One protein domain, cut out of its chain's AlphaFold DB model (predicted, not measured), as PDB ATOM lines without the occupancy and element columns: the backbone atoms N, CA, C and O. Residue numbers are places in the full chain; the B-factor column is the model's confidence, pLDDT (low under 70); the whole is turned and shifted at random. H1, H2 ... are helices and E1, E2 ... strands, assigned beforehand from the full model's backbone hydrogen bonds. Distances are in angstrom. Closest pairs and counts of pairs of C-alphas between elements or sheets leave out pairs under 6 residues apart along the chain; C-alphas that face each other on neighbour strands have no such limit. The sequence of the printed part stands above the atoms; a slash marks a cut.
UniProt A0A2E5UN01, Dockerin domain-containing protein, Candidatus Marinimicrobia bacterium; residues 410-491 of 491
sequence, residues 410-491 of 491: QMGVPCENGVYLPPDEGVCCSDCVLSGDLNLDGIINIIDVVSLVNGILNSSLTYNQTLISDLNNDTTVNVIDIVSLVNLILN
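This is residues 410 to 491 of the 491 residues of the protein "Dockerin domain-containing protein" of Candidatus Marinimicrobia bacterium (UniProt A0A2E5UN01). Two helices, H1 and H3, lie side by side and antiparallel at one end of the domain, and a small two-stranded hairpin, E1 and E2, lies toward the other end. The short helix H2 sits between them, near the middle, and loops make up much of the rest. The printed part has 82 residues, with two named strands and then three named helices in the order E1, E2, H1, H2, H3; the sheet E1 - E2 is antiparallel and the class is mixed, with under half of the residues in named elements. The whole is compact, with a radius of gyration of the C-alphas of 12.7 A, and spans 34 by 28 by 24 A.

E1, residues 418 to 421, and E2, residues 431 to 434, form a hairpin at 145 degrees, with N 419 and O 433 2.9 A apart and N 433 and O 419 3.0 A apart, both within hydrogen-bond range. H1, residues 446 to 457, is apart from E1. H2, residues 463 to 469, comes nearest to E1 with the C-alphas of Asn 464 and Leu 421, 6.4 A apart. H2 is close to H1 but not clearly touching; their closest C-alphas, Leu 452 and Ser 469, are 7.2 A apart. H3, residues 479 to 490, touches H1, opposite ways at a shallow tilt of 4 degrees, closest at the C-alphas of Val 449 and Ile 482, 6.4 A. In H1, H2 and H3 every O i to N i+4 pair is within hydrogen-bond range.

E1 begins at C-alpha 418 (206.556, 170.227, 155.267) and measures 9.3 A; E2 measures 9.9 A. H1 is 16.6 A long, H2 10.0 A and H3 16.7 A, ending at C-alpha 490 (204.730, 182.160, 142.131).

The C-alphas of Gly 426 and Asn 491, the two farthest apart, are 38.1 A from each other. The link from E2 to H1 is long, and the printed part has no cut. No printed residue is under 70 in pLDDT.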
ATOM      1  N   GLN A 410     204.856 160.665 165.681       88.81
ATOM      2  CA  GLN A 410     204.849 159.300 166.222       88.81
ATOM      3  C   GLN A 410     203.505 158.598 165.997       88.81
ATOM      4  O   GLN A 410     203.461 157.397 165.731       88.81
ATOM      5  N   MET A 411     202.414 159.366 165.999       89.50
ATOM      6  CA  MET A 411     201.073 158.897 165.644       89.50
ATOM      7  C   MET A 411     200.864 158.751 164.128       89.50
ATOM      8  O   MET A 411     199.770 158.397 163.678       89.50
ATOM      9  N   GLY A 412     201.899 159.000 163.320       90.06
ATOM     10  CA  GLY A 412     201.866 158.850 161.869       90.06
ATOM     11  C   GLY A 412     201.067 159.939 161.157       90.06
ATOM     12  O   GLY A 412     200.616 159.720 160.029       90.06
ATOM     13  N   VAL A 413     200.865 161.096 161.794       93.31
ATOM     14  CA  VAL A 413     200.248 162.258 161.149       93.31
ATOM     15  C   VAL A 413     201.211 162.766 160.065       93.31
ATOM     16  O   VAL A 413     202.366 163.059 160.364       93.31
ATOM     17  N   PRO A 414     200.792 162.857 158.791       91.50
ATOM     18  CA  PRO A 414     201.651 163.398 157.744       91.50
ATOM     19  C   PRO A 414     201.876 164.902 157.937       91.50
ATOM     20  O   PRO A 414     200.913 165.653 158.097       91.50
ATOM     21  N   CYS A 415     203.126 165.357 157.835       91.50
ATOM     22  CA  CYS A 415     203.438 166.783 157.765       91.50
ATOM     23  C   CYS A 415     203.173 167.305 156.342       91.50
ATOM     24  O   CYS A 415     203.982 167.133 155.428       91.50
ATOM     25  N   GLU A 416     201.987 167.874 156.110       90.00
ATOM     26  CA  GLU A 416     201.582 168.321 154.774       90.00
ATOM     27  C   GLU A 416     202.452 169.483 154.268       90.00
ATOM     28  O   GLU A 416     202.504 170.546 154.881       90.00
ATOM     29  N   ASN A 417     203.083 169.300 153.100       87.69
ATOM     30  CA  ASN A 417     203.966 170.288 152.456       87.69
ATOM     31  C   ASN A 417     205.136 170.754 153.342       87.69
ATOM     32  O   ASN A 417     205.648 171.865 153.175       87.69
ATOM     33  N   GLY A 418     205.543 169.907 154.282       90.06
ATOM     34  CA  GLY A 418     206.556 170.227 155.267       90.06
ATOM     35  C   GLY A 418     207.403 169.031 155.665       90.06
ATOM     36  O   GLY A 418     207.280 167.932 155.121       90.06
ATOM     37  N   VAL A 419     208.265 169.271 156.644       90.50
ATOM     38  CA  VAL A 419     209.090 168.261 157.303       90.50
ATOM     39  C   VAL A 419     208.985 168.433 158.816       90.50
ATOM     40  O   VAL A 419     208.852 169.551 159.313       90.50
ATOM     41  N   TYR A 420     209.040 167.320 159.547       93.69
ATOM     42  CA  TYR A 420     209.171 167.359 160.999       93.69
ATOM     43  C   TYR A 420     210.588 167.795 161.364       93.69
ATOM     44  O   TYR A 420     211.570 167.200 160.912       93.69
ATOM     45  N   LEU A 421     210.691 168.856 162.157       91.19
ATOM     46  CA  LEU A 421     211.940 169.269 162.776       91.19
ATOM     47  C   LEU A 421     212.057 168.629 164.160       91.19
ATOM     48  O   LEU A 421     211.049 168.534 164.865       91.19
ATOM     49  N   PRO A 422     213.264 168.197 164.568       89.50
ATOM     50  CA  PRO A 422     213.468 167.700 165.921       89.50
ATOM     51  C   PRO A 422     213.080 168.784 166.942       89.50
ATOM     52  O   PRO A 422     213.308 169.967 166.665       89.50
ATOM     53  N   PRO A 423     212.505 168.395 168.093       89.12
ATOM     54  CA  PRO A 423     212.121 169.338 169.135       89.12
ATOM     55  C   PRO A 423     213.327 170.094 169.704       89.12
ATOM     56  O   PRO A 423     214.467 169.618 169.653       89.12
ATOM     57  N   ASP A 424     213.054 171.256 170.294       86.94
ATOM     58  CA  ASP A 424     214.020 171.972 171.126       86.94
ATOM     59  C   ASP A 424     214.342 171.191 172.419       86.94
ATOM     60  O   ASP A 424     213.614 170.290 172.840       86.94
ATOM     61  N   GLU A 425     215.447 171.551 173.077       83.88
ATOM     62  CA  GLU A 425     215.857 170.942 174.348       83.88
ATOM     63  C   GLU A 425     214.748 171.070 175.411       83.88
ATOM     64  O   GLU A 425     214.273 172.171 175.700       83.88
ATOM     65  N   GLY A 426     214.336 169.940 175.997       83.38
ATOM     66  CA  GLY A 426     213.266 169.881 177.002       83.38
ATOM     67  C   GLY A 426     211.844 169.743 176.442       83.38
ATOM     68  O   GLY A 426     210.890 169.767 177.215       83.38
ATOM     69  N   VAL A 427     211.680 169.590 175.124       89.69
ATOM     70  CA  VAL A 427     210.385 169.359 174.467       89.69
ATOM     71  C   VAL A 427     210.360 167.955 173.865       89.69
ATOM     72  O   VAL A 427     211.345 167.515 173.279       89.69
ATOM     73  N   CYS A 428     209.237 167.240 173.988       89.81
ATOM     74  CA  CYS A 428     209.135 165.894 173.423       89.81
ATOM     75  C   CYS A 428     208.819 165.866 171.926       89.81
ATOM     76  O   CYS A 428     209.454 165.151 171.150       89.81
ATOM     77  N   CYS A 429     207.783 166.594 171.514       92.12
ATOM     78  CA  CYS A 429     207.222 166.413 170.184       92.12
ATOM     79  C   CYS A 429     207.926 167.277 169.147       92.12
ATOM     80  O   CYS A 429     208.098 168.477 169.344       92.12
ATOM     81  N   SER A 430     208.265 166.663 168.015       92.00
ATOM     82  CA  SER A 430     208.703 167.360 166.812       92.00
ATOM     83  C   SER A 430     207.609 168.276 166.260       92.00
ATOM     84  O   SER A 430     206.412 167.971 166.323       92.00
ATOM     85  N   ASP A 431     208.039 169.378 165.652       91.69
ATOM     86  CA  ASP A 431     207.146 170.339 165.013       91.69
ATOM     87  C   ASP A 431     207.129 170.137 163.499       91.69
ATOM     88  O   ASP A 431     208.168 170.027 162.845       91.69
ATOM     89  N   CYS A 432     205.929 170.108 162.923       93.38
ATOM     90  CA  CYS A 432     205.749 170.096 161.475       93.38
ATOM     91  C   CYS A 432     205.910 171.515 160.924       93.38
ATOM     92  O   CYS A 432     205.094 172.393 161.208       93.38
ATOM     93  N   VAL A 433     206.940 171.724 160.105       93.62
ATOM     94  CA  VAL A 433     207.273 173.027 159.519       93.62
ATOM     95  C   VAL A 433     207.214 172.956 158.000       93.62
ATOM     96  O   VAL A 433     207.659 171.982 157.395       93.62
ATOM     97  N   LEU A 434     206.683 174.008 157.373       94.06
ATOM     98  CA  LEU A 434     206.579 174.111 155.920       94.06
ATOM     99  C   LEU A 434     207.961 174.086 155.251       94.06
ATOM    100  O   LEU A 434     208.875 174.825 155.619       94.06
ATOM    101  N   SER A 435     208.103 173.265 154.212       92.88
ATOM    102  CA  SER A 435     209.327 173.222 153.417       92.88
ATOM    103  C   SER A 435     209.494 174.553 152.686       92.88
ATOM    104  O   SER A 435     208.631 174.958 151.910       92.88
ATOM    105  N   GLY A 436     210.613 175.233 152.922       91.75
ATOM    106  CA  GLY A 436     210.905 176.544 152.354       91.75
ATOM    107  C   GLY A 436     210.557 177.746 153.235       91.75
ATOM    108  O   GLY A 436     210.780 178.861 152.780       91.75
ATOM    109  N   ASP A 437     210.063 177.557 154.460       94.56
ATOM    110  CA  ASP A 437     209.832 178.632 155.444       94.56
ATOM    111  C   ASP A 437     211.063 178.811 156.355       94.56
ATOM    112  O   ASP A 437     211.183 178.208 157.420       94.56
ATOM    113  N   LEU A 438     212.045 179.593 155.906       93.31
ATOM    114  CA  LEU A 438     213.362 179.671 156.547       93.31
ATOM    115  C   LEU A 438     213.394 180.555 157.794       93.31
ATOM    116  O   LEU A 438     214.350 180.455 158.577       93.31
ATOM    117  N   ASN A 439     212.420 181.452 157.949       90.25
ATOM    118  CA  ASN A 439     212.285 182.299 159.132       90.25
ATOM    119  C   ASN A 439     211.226 181.787 160.128       90.25
ATOM    120  O   ASN A 439     211.100 182.397 161.191       90.25
ATOM    121  N   LEU A 440     210.563 180.666 159.818       91.19
ATOM    122  CA  LEU A 440     209.595 179.971 160.669       91.19
ATOM    123  C   LEU A 440     208.392 180.853 161.035       91.19
ATOM    124  O   LEU A 440     207.886 180.791 162.157       91.19
ATOM    125  N   ASP A 441     207.954 181.715 160.112       92.31
ATOM    126  CA  ASP A 441     206.792 182.589 160.328       92.31
ATOM    127  C   ASP A 441     205.461 181.977 159.847       92.31
ATOM    128  O   ASP A 441     204.392 182.573 160.025       92.31
ATOM    129  N   GLY A 442     205.517 180.761 159.296       90.75
ATOM    130  CA  GLY A 442     204.394 180.011 158.750       90.75
ATOM    131  C   GLY A 442     204.006 180.430 157.331       90.75
ATOM    132  O   GLY A 442     202.980 179.964 156.827       90.75
ATOM    133  N   ILE A 443     204.760 181.328 156.682       92.38
ATOM    134  CA  ILE A 443     204.421 181.906 155.379       92.38
ATOM    135  C   ILE A 443     205.628 181.880 154.439       92.38
ATOM    136  O   ILE A 443     206.457 182.784 154.437       92.38
ATOM    137  N   ILE A 444     205.614 180.956 153.479       93.50
ATOM    138  CA  ILE A 444     206.626 180.913 152.416       93.50
ATOM    139  C   ILE A 444     206.499 182.141 151.499       93.50
ATOM    140  O   ILE A 444     205.511 182.308 150.776       93.50
ATOM    141  N   ASN A 445     207.508 183.011 151.499       94.25
ATOM    142  CA  ASN A 445     207.525 184.230 150.701       94.25
ATOM    143  C   ASN A 445     208.948 184.665 150.279       94.25
ATOM    144  O   ASN A 445     209.934 183.938 150.375       94.25
ATOM    145  N   ILE A 446     209.069 185.872 149.716       95.12
ATOM    146  CA  ILE A 446     210.349 186.386 149.199       95.12
ATOM    147  C   ILE A 446     211.431 186.511 150.283       95.12
ATOM    148  O   ILE A 446     212.620 186.475 149.963       95.12
ATOM    149  N   ILE A 447     211.040 186.662 151.549       95.25
ATOM    150  CA  ILE A 447     211.960 186.722 152.684       95.25
ATOM    151  C   ILE A 447     212.705 185.392 152.820       95.25
ATOM    152  O   ILE A 447     213.921 185.412 153.003       95.25
ATOM    153  N   ASP A 448     212.038 184.259 152.615       95.56
ATOM    154  CA  ASP A 448     212.657 182.933 152.682       95.56
ATOM    155  C   ASP A 448     213.642 182.692 151.549       95.56
ATOM    156  O   ASP A 448     214.739 182.185 151.769       95.56
ATOM    157  N   VAL A 449     213.315 183.158 150.340       95.12
ATOM    158  CA  VAL A 449     214.239 183.121 149.196       95.12
ATOM    159  C   VAL A 449     215.504 183.921 149.500       95.12
ATOM    160  O   VAL A 449     216.614 183.464 149.226       95.12
ATOM    161  N   VAL A 450     215.360 185.121 150.072       95.12
ATOM    162  CA  VAL A 450     216.506 185.955 150.460       95.12
ATOM    163  C   VAL A 450     217.320 185.277 151.564       95.12
ATOM    164  O   VAL A 450     218.551 185.275 151.490       95.12
ATOM    165  N   SER A 451     216.659 184.670 152.550       94.12
ATOM    166  CA  SER A 451     217.302 183.905 153.623       94.12
ATOM    167  C   SER A 451     218.077 182.704 153.079       94.12
ATOM    168  O   SER A 451     219.229 182.509 153.463       94.12
ATOM    169  N   LEU A 452     217.514 181.973 152.114       95.31
ATOM    170  CA  LEU A 452     218.134 180.799 151.504       95.31
ATOM    171  C   LEU A 452     219.368 181.185 150.687       95.31
ATOM    172  O   LEU A 452     220.441 180.605 150.854       95.31
ATOM    173  N   VAL A 453     219.255 182.226 149.855       95.69
ATOM    174  CA  VAL A 453     220.386 182.762 149.080       95.69
ATOM    175  C   VAL A 453     221.516 183.207 150.009       95.69
ATOM    176  O   VAL A 453     222.673 182.851 149.784       95.69
ATOM    177  N   ASN A 454     221.199 183.962 151.062       94.06
ATOM    178  CA  ASN A 454     222.202 184.415 152.024       94.06
ATOM    179  C   ASN A 454     222.823 183.245 152.796       94.06
ATOM    180  O   ASN A 454     224.033 183.250 153.022       94.06
ATOM    181  N   GLY A 455     222.021 182.246 153.167       92.56
ATOM    182  CA  GLY A 455     222.471 181.045 153.860       92.56
ATOM    183  C   GLY A 455     223.436 180.206 153.024       92.56
ATOM    184  O   GLY A 455     224.474 179.793 153.538       92.56
ATOM    185  N   ILE A 456     223.157 180.031 151.727       93.81
ATOM    186  CA  ILE A 456     224.051 179.339 150.783       93.81
ATOM    187  C   ILE A 456     225.346 180.134 150.575       93.81
ATOM    188  O   ILE A 456     226.436 179.569 150.637       93.81
ATOM    189  N   LEU A 457     225.252 181.448 150.333       94.38
ATOM    190  CA  LEU A 457     226.423 182.284 150.032       94.38
ATOM    191  C   LEU A 457     227.385 182.419 151.216       94.38
ATOM    192  O   LEU A 457     228.594 182.514 151.010       94.38
ATOM    193  N   ASN A 458     226.849 182.447 152.436       93.38
ATOM    194  CA  ASN A 458     227.635 182.597 153.658       93.38
ATOM    195  C   ASN A 458     227.902 181.263 154.370       93.38
ATOM    196  O   ASN A 458     228.523 181.273 155.433       93.38
ATOM    197  N   SER A 459     227.434 180.136 153.817       86.50
ATOM    198  CA  SER A 459     227.462 178.814 154.458       86.50
ATOM    199  C   SER A 459     226.930 178.845 155.898       86.50
ATOM    200  O   SER A 459     227.542 178.286 156.807       86.50
ATOM    201  N   SER A 460     225.821 179.558 156.116       91.19
ATOM    202  CA  SER A 460     225.306 179.910 157.446       91.19
ATOM    203  C   SER A 460     223.939 179.308 157.770       91.19
ATOM    204  O   SER A 460     223.307 179.750 158.728       91.19
ATOM    205  N   LEU A 461     223.448 178.363 156.964       92.06
ATOM    206  CA  LEU A 461     222.208 177.650 157.269       92.06
ATOM    207  C   LEU A 461     222.408 176.783 158.514       92.06
ATOM    208  O   LEU A 461     223.417 176.086 158.643       92.06
ATOM    209  N   THR A 462     221.435 176.816 159.422       90.69
ATOM    210  CA  THR A 462     221.383 175.852 160.525       90.69
ATOM    211  C   THR A 462     221.030 174.459 160.001       90.69
ATOM    212  O   THR A 462     220.614 174.290 158.851       90.69
ATOM    213  N   TYR A 463     221.179 173.441 160.851       89.62
ATOM    214  CA  TYR A 463     220.760 172.078 160.525       89.62
ATOM    215  C   TYR A 463     219.280 172.027 160.103       89.62
ATOM    216  O   TYR A 463     218.979 171.603 158.990       89.62
ATOM    217  N   ASN A 464     218.386 172.580 160.930       90.69
ATOM    218  CA  ASN A 464     216.952 172.646 160.643       90.69
ATOM    219  C   ASN A 464     216.660 173.416 159.350       90.69
ATOM    220  O   ASN A 464     215.920 172.923 158.507       90.69
ATOM    221  N   GLN A 465     217.304 174.572 159.142       91.94
ATOM    222  CA  GLN A 465     217.138 175.349 157.908       91.94
ATOM    223  C   GLN A 465     217.612 174.591 156.667       91.94
ATOM    224  O   GLN A 465     217.024 174.747 155.606       91.94
ATOM    225  N   THR A 466     218.648 173.762 156.783       91.44
ATOM    226  CA  THR A 466     219.116 172.921 155.674       91.44
ATOM    227  C   THR A 466     218.064 171.871 155.304       91.44
ATOM    228  O   THR A 466     217.799 171.691 154.120       91.44
ATOM    229  N   LEU A 467     217.415 171.247 156.296       90.69
ATOM    230  CA  LEU A 467     216.361 170.246 156.080       90.69
ATOM    231  C   LEU A 467     215.140 170.822 155.354       90.69
ATOM    232  O   LEU A 467     214.688 170.248 154.370       90.69
ATOM    233  N   ILE A 468     214.627 171.971 155.797       93.31
ATOM    234  CA  ILE A 468     213.457 172.601 155.158       93.31
ATOM    235  C   ILE A 468     213.792 173.252 153.807       93.31
ATOM    236  O   ILE A 468     212.876 173.592 153.063       93.31
ATOM    237  N   SER A 469     215.076 173.453 153.491       94.00
ATOM    238  CA  SER A 469     215.521 174.109 152.252       94.00
ATOM    239  C   SER A 469     215.866 173.144 151.119       94.00
ATOM    240  O   SER A 469     216.046 173.612 150.000       94.00
ATOM    241  N   ASP A 470     215.988 171.840 151.373       92.81
ATOM    242  CA  ASP A 470     216.223 170.818 150.341       92.81
ATOM    243  C   ASP A 470     214.891 170.430 149.682       92.81
ATOM    244  O   ASP A 470     214.219 169.476 150.066       92.81
ATOM    245  N   LEU A 471     214.456 171.225 148.707       92.56
ATOM    246  CA  LEU A 471     213.112 171.113 148.136       92.56
ATOM    247  C   LEU A 471     213.004 170.028 147.063       92.56
ATOM    248  O   LEU A 471     211.895 169.667 146.660       92.56
ATOM    249  N   ASN A 472     214.133 169.535 146.554       90.06
ATOM    250  CA  ASN A 472     214.171 168.438 145.591       90.06
ATOM    251  C   ASN A 472     214.622 167.100 146.214       90.06
ATOM    252  O   ASN A 472     214.651 166.098 145.494       90.06
ATOM    253  N   ASN A 473     214.891 167.077 147.527       89.94
ATOM    254  CA  ASN A 473     215.344 165.924 148.306       89.94
ATOM    255  C   ASN A 473     216.631 165.288 147.753       89.94
ATOM    256  O   ASN A 473     216.774 164.059 147.759       89.94
ATOM    257  N   ASP A 474     217.551 166.099 147.222       92.12
ATOM    258  CA  ASP A 474     218.841 165.625 146.708       92.12
ATOM    259  C   ASP A 474     219.976 165.701 147.740       92.12
ATOM    260  O   ASP A 474     221.112 165.320 147.436       92.12
ATOM    261  N   THR A 475     219.657 166.096 148.977       89.44
ATOM    262  CA  THR A 475     220.548 166.289 150.132       89.44
ATOM    263  C   THR A 475     221.507 167.472 150.003       89.44
ATOM    264  O   THR A 475     222.347 167.686 150.883       89.44
ATOM    265  N   THR A 476     221.413 168.257 148.925       91.12
ATOM    266  CA  THR A 476     222.324 169.368 148.647       91.12
ATOM    267  C   THR A 476     221.583 170.672 148.397       91.12
ATOM    268  O   THR A 476     221.165 170.967 147.287       91.12
ATOM    269  N   VAL A 477     221.563 171.547 149.399       93.50
ATOM    270  CA  VAL A 477     220.933 172.865 149.264       93.50
ATOM    271  C   VAL A 477     221.744 173.767 148.325       93.50
ATOM    272  O   VAL A 477     222.854 174.205 148.648       93.50
ATOM    273  N   ASN A 478     221.206 174.036 147.135       93.19
ATOM    274  CA  ASN A 478     221.883 174.778 146.079       93.19
ATOM    275  C   ASN A 478     220.923 175.657 145.242       93.19
ATOM    276  O   ASN A 478     219.823 176.019 145.653       93.19
ATOM    277  N   VAL A 479     221.367 176.090 144.057       94.31
ATOM    278  CA  VAL A 479     220.568 176.952 143.166       94.31
ATOM    279  C   VAL A 479     219.268 176.298 142.694       94.31
ATOM    280  O   VAL A 479     218.311 177.006 142.384       94.31
ATOM    281  N   ILE A 480     219.220 174.968 142.633       95.06
ATOM    282  CA  ILE A 480     218.028 174.219 142.242       95.06
ATOM    283  C   ILE A 480     216.925 174.417 143.287       95.06
ATOM    284  O   ILE A 480     215.794 174.708 142.905       95.06
ATOM    285  N   ASP A 481     217.259 174.395 144.575       95.62
ATOM    286  CA  ASP A 481     216.311 174.646 145.663       95.62
ATOM    287  C   ASP A 481     215.794 176.078 145.674       95.62
ATOM    288  O   ASP A 481     214.601 176.303 145.848       95.62
ATOM    289  N   ILE A 482     216.652 177.060 145.377       95.00
ATOM    290  CA  ILE A 482     216.215 178.457 145.218       95.00
ATOM    291  C   ILE A 482     215.153 178.562 144.115       95.00
ATOM    292  O   ILE A 482     214.142 179.245 144.280       95.00
ATOM    293  N   VAL A 483     215.371 177.897 142.977       95.12
ATOM    294  CA  VAL A 483     214.407 177.901 141.866       95.12
ATOM    295  C   VAL A 483     213.109 177.200 142.270       95.12
ATOM    296  O   VAL A 483     212.032 177.708 141.957       95.12
ATOM    297  N   SER A 484     213.195 176.075 142.980       93.94
ATOM    298  CA  SER A 484     212.032 175.364 143.520       93.94
ATOM    299  C   SER A 484     211.227 176.243 144.481       93.94
ATOM    300  O   SER A 484     210.016 176.362 144.311       93.94
ATOM    301  N   LEU A 485     211.891 176.945 145.402       94.38
ATOM    302  CA  LEU A 485     211.257 177.838 146.371       94.38
ATOM    303  C   LEU A 485     210.550 179.013 145.689       94.38
ATOM    304  O   LEU A 485     209.405 179.333 145.991       94.38
ATOM    305  N   VAL A 486     211.203 179.633 144.704       94.94
ATOM    306  CA  VAL A 486     210.596 180.713 143.911       94.94
ATOM    307  C   VAL A 486     209.368 180.213 143.148       94.94
ATOM    308  O   VAL A 486     208.365 180.922 143.072       94.94
ATOM    309  N   ASN A 487     209.408 178.994 142.606       92.94
ATOM    310  CA  ASN A 487     208.253 178.406 141.930       92.94
ATOM    311  C   ASN A 487     207.094 178.104 142.893       92.94
ATOM    312  O   ASN A 487     205.951 178.200 142.455       92.94
ATOM    313  N   LEU A 488     207.361 177.774 144.163       90.31
ATOM    314  CA  LEU A 488     206.322 177.605 145.191       90.31
ATOM    315  C   LEU A 488     205.616 178.924 145.534       90.31
ATOM    316  O   LEU A 488     204.435 178.912 145.839       90.31
ATOM    317  N   ILE A 489     206.314 180.060 145.461       92.12
ATOM    318  CA  ILE A 489     205.740 181.386 145.764       92.12
ATOM    319  C   ILE A 489     204.928 181.943 144.585       92.12
ATOM    320  O   ILE A 489     204.001 182.733 144.767       92.12
ATOM    321  N   LEU A 490     205.327 181.609 143.353       90.38
ATOM    322  CA  LEU A 490     204.730 182.160 142.131       90.38
ATOM    323  C   LEU A 490     203.498 181.390 141.631       90.38
ATOM    324  O   LEU A 490     202.791 181.918 140.767       90.38
ATOM    325  N   ASN A 491     203.272 180.172 142.126       76.06
ATOM    326  CA  ASN A 491     202.135 179.313 141.781       76.06
ATOM    327  C   ASN A 491     201.215 179.136 142.986       76.06
ATOM    328  O   ASN A 491     200.006 178.917 142.739       76.06
TER     329      ASN A 491